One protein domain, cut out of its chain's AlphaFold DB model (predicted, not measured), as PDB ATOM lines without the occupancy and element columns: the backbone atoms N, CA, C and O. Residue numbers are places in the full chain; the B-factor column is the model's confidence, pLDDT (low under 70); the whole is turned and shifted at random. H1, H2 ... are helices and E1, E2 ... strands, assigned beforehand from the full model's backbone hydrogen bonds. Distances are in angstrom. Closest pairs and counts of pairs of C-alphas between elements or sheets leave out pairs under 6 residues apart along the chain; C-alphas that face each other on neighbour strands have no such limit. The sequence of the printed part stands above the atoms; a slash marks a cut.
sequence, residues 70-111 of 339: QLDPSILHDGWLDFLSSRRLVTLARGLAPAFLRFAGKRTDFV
ATOM      1  N   GLN A  70      42.284   4.878 -11.461       93.69
ATOM      2  CA  GLN A  70      40.879   4.883 -11.074       93.69
ATOM      3  C   GLN A  70      40.393   6.312 -10.826       93.69
ATOM      4  O   GLN A  70      41.089   7.106 -10.195       93.69
ATOM      5  N   LEU A  71      39.184   6.619 -11.295       91.00
ATOM      6  CA  LEU A  71      38.498   7.882 -11.069       91.00
ATOM      7  C   LEU A  71      37.152   7.638 -10.375       91.00
ATOM      8  O   LEU A  71      36.386   6.765 -10.786       91.00
ATOM      9  N   ASP A  72      36.864   8.409  -9.329       89.50
ATOM     10  CA  ASP A  72      35.614   8.289  -8.576       89.50
ATOM     11  C   ASP A  72      34.456   8.980  -9.323       89.50
ATOM     12  O   ASP A  72      34.601  10.141  -9.720       89.50
ATOM     13  N   PRO A  73      33.290   8.326  -9.497       86.62
ATOM     14  CA  PRO A  73      32.093   8.931 -10.092       86.62
ATOM     15  C   PRO A  73      31.565  10.192  -9.385       86.62
ATOM     16  O   PRO A  73      30.681  10.856  -9.922       86.62
ATOM     17  N   SER A  74      32.094  10.575  -8.217       83.69
ATOM     18  CA  SER A  74      31.801  11.875  -7.594       83.69
ATOM     19  C   SER A  74      32.052  13.067  -8.528       83.69
ATOM     20  O   SER A  74      31.271  14.018  -8.489       83.69
ATOM     21  N   ILE A  75      33.025  12.966  -9.446       83.88
ATOM     22  CA  ILE A  75      33.331  13.991 -10.463       83.88
ATOM     23  C   ILE A  75      32.131  14.378 -11.343       83.88
ATOM     24  O   ILE A  75      32.076  15.489 -11.874       83.88
ATOM     25  N   LEU A  76      31.164  13.470 -11.502       82.56
ATOM     26  CA  LEU A  76      30.007  13.668 -12.373       82.56
ATOM     27  C   LEU A  76      29.029  14.715 -11.822       82.56
ATOM     28  O   LEU A  76      28.306  15.338 -12.596       82.56
ATOM     29  N   HIS A  77      28.985  14.907 -10.501       70.75
ATOM     30  CA  HIS A  77      27.939  15.700  -9.852       70.75
ATOM     31  C   HIS A  77      28.287  17.181  -9.688       70.75
ATOM     32  O   HIS A  77      27.381  18.010  -9.671       70.75
ATOM     33  N   ASP A  78      29.573  17.524  -9.641       70.81
ATOM     34  CA  ASP A  78      30.022  18.895  -9.365       70.81
ATOM     35  C   ASP A  78      30.268  19.710 -10.650       70.81
ATOM     36  O   ASP A  78      30.869  20.781 -10.620       70.81
ATOM     37  N   GLY A  79      29.848  19.189 -11.812       68.19
ATOM     38  CA  GLY A  79      30.137  19.795 -13.119       68.19
ATOM     39  C   GLY A  79      31.620  19.731 -13.507       68.19
ATOM     40  O   GLY A  79      32.035  20.345 -14.486       68.19
ATOM     41  N   TRP A  80      32.427  18.966 -12.766       77.94
ATOM     42  CA  TRP A  80      33.876  18.879 -12.940       77.94
ATOM     43  C   TRP A  80      34.292  17.921 -14.069       77.94
ATOM     44  O   TRP A  80      35.476  17.737 -14.323       77.94
ATOM     45  N   LEU A  81      33.340  17.352 -14.819       80.75
ATOM     46  CA  LEU A  81      33.641  16.535 -15.999       80.75
ATOM     47  C   LEU A  81      34.482  17.301 -17.036       80.75
ATOM     48  O   LEU A  81      35.360  16.719 -17.670       80.75
ATOM     49  N   ASP A  82      34.278  18.616 -17.152       81.00
ATOM     50  CA  ASP A  82      35.053  19.479 -18.049       81.00
ATOM     51  C   ASP A  82      36.548  19.516 -17.674       81.00
ATOM     52  O   ASP A  82      37.400  19.686 -18.549       81.00
ATOM     53  N   PHE A  83      36.912  19.266 -16.410       84.44
ATOM     54  CA  PHE A  83      38.314  19.141 -15.994       84.44
ATOM     55  C   PHE A  83      39.018  17.955 -16.665       84.44
ATOM     56  O   PHE A  83      40.209  18.047 -16.991       84.44
ATOM     57  N   LEU A  84      38.282  16.874 -16.951       86.56
ATOM     58  CA  LEU A  84      38.822  15.716 -17.664       86.56
ATOM     59  C   LEU A  84      39.195  16.036 -19.112       86.56
ATOM     60  O   LEU A  84      40.091  15.409 -19.670       86.56
ATOM     61  N   SER A  85      38.555  17.051 -19.696       84.31
ATOM     62  CA  SER A  85      38.879  17.538 -21.038       84.31
ATOM     63  C   SER A  85      40.102  18.463 -21.073       84.31
ATOM     64  O   SER A  85      40.542  18.871 -22.150       84.31
ATOM     65  N   SER A  86      40.678  18.808 -19.914       90.25
ATOM     66  CA  SER A  86      41.808  19.731 -19.862       90.25
ATOM     67  C   SER A  86      43.038  19.156 -20.572       90.25
ATOM     68  O   SER A  86      43.474  18.030 -20.326       90.25
ATOM     69  N   ARG A  87      43.667  19.972 -21.429       91.19
ATOM     70  CA  ARG A  87      44.858  19.571 -22.200       91.19
ATOM     71  C   ARG A  87      45.988  19.055 -21.308       91.19
ATOM     72  O   ARG A  87      46.688  18.117 -21.677       91.19
ATOM     73  N   ARG A  88      46.158  19.656 -20.126       92.69
ATOM     74  CA  ARG A  88      47.150  19.224 -19.132       92.69
ATOM     75  C   ARG A  88      46.862  17.808 -18.632       92.69
ATOM     76  O   ARG A  88      47.765  16.979 -18.674       92.69
ATOM     77  N   LEU A  89      45.623  17.512 -18.232       91.12
ATOM     78  CA  LEU A  89      45.268  16.180 -17.741       91.12
ATOM     79  C   LEU A  89      45.361  15.128 -18.847       91.12
ATOM     80  O   LEU A  89      45.914  14.059 -18.616       91.12
ATOM     81  N   VAL A  90      44.911  15.450 -20.060       91.75
ATOM     82  CA  VAL A  90      45.036  14.554 -21.219       91.75
ATOM     83  C   VAL A  90      46.506  14.251 -21.527       91.75
ATOM     84  O   VAL A  90      46.848  13.112 -21.825       91.75
ATOM     85  N   THR A  91      47.396  15.240 -21.414       94.69
ATOM     86  CA  THR A  91      48.838  15.048 -21.649       94.69
ATOM     87  C   THR A  91      49.461  14.148 -20.580       94.69
ATOM     88  O   THR A  91      50.221  13.242 -20.912       94.69
ATOM     89  N   LEU A  92      49.090  14.338 -19.310       93.69
ATOM     90  CA  LEU A  92      49.519  13.467 -18.212       93.69
ATOM     91  C   LEU A  92      48.989  12.038 -18.373       93.69
ATOM     92  O   LEU A  92      49.746  11.084 -18.231       93.69
ATOM     93  N   ALA A  93      47.714  11.884 -18.731       91.88
ATOM     94  CA  ALA A  93      47.106  10.582 -18.977       91.88
ATOM     95  C   ALA A  93      47.776   9.854 -20.153       91.88
ATOM     96  O   ALA A  93      48.012   8.652 -20.075       91.88
ATOM     97  N   ARG A  94      48.153  10.581 -21.215       92.94
ATOM     98  CA  ARG A  94      48.937  10.030 -22.332       92.94
ATOM     99  C   ARG A  94      50.338   9.597 -21.905       92.94
ATOM    100  O   ARG A  94      50.811   8.588 -22.403       92.94
ATOM    101  N   GLY A  95      50.972  10.304 -20.969       94.25
ATOM    102  CA  GLY A  95      52.261   9.896 -20.396       94.25
ATOM    103  C   GLY A  95      52.194   8.598 -19.582       94.25
ATOM    104  O   GLY A  95      53.213   7.944 -19.391       94.25
ATOM    105  N   LEU A  96      50.997   8.215 -19.130       92.19
ATOM    106  CA  LEU A  96      50.737   6.951 -18.440       92.19
ATOM    107  C   LEU A  96      50.228   5.860 -19.388       92.19
ATOM    108  O   LEU A  96      50.054   4.721 -18.964       92.19
ATOM    109  N   ALA A  97      49.987   6.177 -20.662       90.56
ATOM    110  CA  ALA A  97      49.613   5.173 -21.642       90.56
ATOM    111  C   ALA A  97      50.819   4.258 -21.928       90.56
ATOM    112  O   ALA A  97      51.927   4.761 -22.122       90.56
ATOM    113  N   PRO A  98      50.628   2.930 -22.009       91.50
ATOM    114  CA  PRO A  98      49.357   2.201 -21.991       91.50
ATOM    115  C   PRO A  98      48.820   1.913 -20.570       91.50
ATOM    116  O   PRO A  98      49.458   1.226 -19.786       91.50
ATOM    117  N   ALA A  99      47.583   2.329 -20.268       95.69
ATOM    118  CA  ALA A  99      46.943   2.122 -18.962       95.69
ATOM    119  C   ALA A  99      45.419   1.993 -19.085       95.69
ATOM    120  O   ALA A  99      44.808   2.604 -19.963       95.69
ATOM    121  N   PHE A 100      44.793   1.245 -18.172       94.81
ATOM    122  CA  PHE A 100      43.340   1.293 -18.003       94.81
ATOM    123  C   PHE A 100      42.939   2.481 -17.129       94.81
ATOM    124  O   PHE A 100      43.628   2.805 -16.165       94.81
ATOM    125  N   LEU A 101      41.796   3.092 -17.439       94.12
ATOM    126  CA  LEU A 101      41.149   4.085 -16.589       94.12
ATOM    127  C   LEU A 101      39.799   3.532 -16.133       94.12
ATOM    128  O   LEU A 101      38.869   3.400 -16.928       94.12
ATOM    129  N   ARG A 102      39.695   3.192 -14.851       93.38
ATOM    130  CA  ARG A 102      38.480   2.648 -14.246       93.38
ATOM    131  C   ARG A 102      37.661   3.767 -13.616       93.38
ATOM    132  O   ARG A 102      38.137   4.436 -12.708       93.38
ATOM    133  N   PHE A 103      36.405   3.914 -14.014       91.44
ATOM    134  CA  PHE A 103      35.448   4.719 -13.255       91.44
ATOM    135  C   PHE A 103      34.836   3.842 -12.167       91.44
ATOM    136  O   PHE A 103      34.051   2.942 -12.459       91.44
ATOM    137  N   ALA A 104      35.264   4.040 -10.923       88.00
ATOM    138  CA  ALA A 104      34.783   3.262  -9.791       88.00
ATOM    139  C   ALA A 104      34.932   4.030  -8.481       88.00
ATOM    140  O   ALA A 104      35.858   4.815  -8.285       88.00
ATOM    141  N   GLY A 105      34.027   3.745  -7.558       88.00
ATOM    142  CA  GLY A 105      33.964   4.370  -6.246       88.00
ATOM    143  C   GLY A 105      32.623   4.092  -5.586       88.00
ATOM    144  O   GLY A 105      31.765   3.411  -6.151       88.00
ATOM    145  N   LYS A 106      32.413   4.640  -4.390       89.50
ATOM    146  CA  LYS A 106      31.183   4.397  -3.612       89.50
ATOM    147  C   LYS A 106      29.925   4.904  -4.309       89.50
ATOM    148  O   LYS A 106      28.834   4.425  -4.034       89.50
ATOM    149  N   ARG A 107      30.068   5.899  -5.187       85.06
ATOM    150  CA  ARG A 107      28.932   6.533  -5.858       85.06
ATOM    151  C   ARG A 107      28.493   5.812  -7.129       85.06
ATOM    152  O   ARG A 107      27.496   6.221  -7.702       85.06
ATOM    153  N   THR A 108      29.196   4.756  -7.546       88.38
ATOM    154  CA  THR A 108      28.917   4.046  -8.808       88.38
ATOM    155  C   THR A 108      27.463   3.574  -8.884       88.38
ATOM    156  O   THR A 108      26.817   3.791  -9.903       88.38
ATOM    157  N   ASP A 109      26.916   3.055  -7.783       87.50
ATOM    158  CA  ASP A 109      25.549   2.512  -7.728       87.50
ATOM    159  C   ASP A 109      24.454   3.593  -7.721       87.50
ATOM    160  O   ASP A 109      23.280   3.311  -7.950       87.50
ATOM    161  N   PHE A 110      24.831   4.848  -7.470       86.62
ATOM    162  CA  PHE A 110      23.914   5.987  -7.389       86.62
ATOM    163  C   PHE A 110      23.900   6.824  -8.674       86.62
ATOM    164  O   PHE A 110      23.164   7.809  -8.766       86.62
ATOM    165  N   VAL A 111      24.721   6.469  -9.667       84.69
ATOM    166  CA  VAL A 111      24.758   7.154 -10.959       84.69
ATOM    167  C   VAL A 111      23.730   6.513 -11.880       84.69
ATOM    168  O   VAL A 111      23.915   5.406 -12.375       84.69
TER     169      VAL A 111
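What this domain is: This is residues 70 to 111 of the 339 residues of an uncharacterized protein of Paroedura picta (UniProt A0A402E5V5). The backbone runs round a flat, open ring with an empty middle: H1 on one side, H2 along one end, H3 on the side across from H1, and E1 closing the ring beside the first residues, 70 to 71. Contacts between the parts are few, and residues 104 to 111 run on beyond E1 as a tail with no named element. The 42 printed residues hold three named helices and one named strand, in the order H1, H2, H3, E1; the class is mostly helix, though just 20 residues are in named elements. The whole is only just loose, close to compact, with a radius of gyration of the C-alphas of 11.4 A and spans of 31 by 20 by 9 A.

How they stand to each other: H1, residues 73 to 76, is close to but not clearly touching H2, residues 81 to 84; their closest C-alphas, of Ile 75 and Leu 81, are 6.1 A apart. H2 is close to but not clearly touching H3, residues 87 to 95, with the closest C-alphas, of Leu 84 and Val 90, 7.3 A apart. H1 and H3 are apart. H3 is apart from E1, residues 101 to 103, and so is H2. E1 pairs with no named strand, but residues 70 to 71 pair in parallel with its residues 102 to 103. The closest C-alphas of H1 and E1, those of Pro 73 and Phe 103, are 6.2 A apart. In H3 every O i to N i+4 pair is within hydrogen-bond range; H1 and H2 are too short for such a pair, and each has its 1 O i to N i+3 pair within range.

Where its parts are: H1 begins at C-alpha 73, (32.093, 8.931, -10.092). H2 follows with 4 residues. H3, the longest helix, measures 12.3 A from C-alpha 87 at (44.858, 19.571, -22.200) to C-alpha 95. E1 measures 6.6 A and ends at C-alpha 103, (35.448, 4.719, -13.255).

The domain as a whole: The C-alphas farthest apart, of Gly 95 and Phe 110, are 31.4 A apart. The printed part has no cut, and its three links are tight. Residues 85 to 92, of which 87 to 92 belong to H3, and residues 94 to 99 stand free. The mean pLDDT of the printed part is 87.7; residue 79 is under 70.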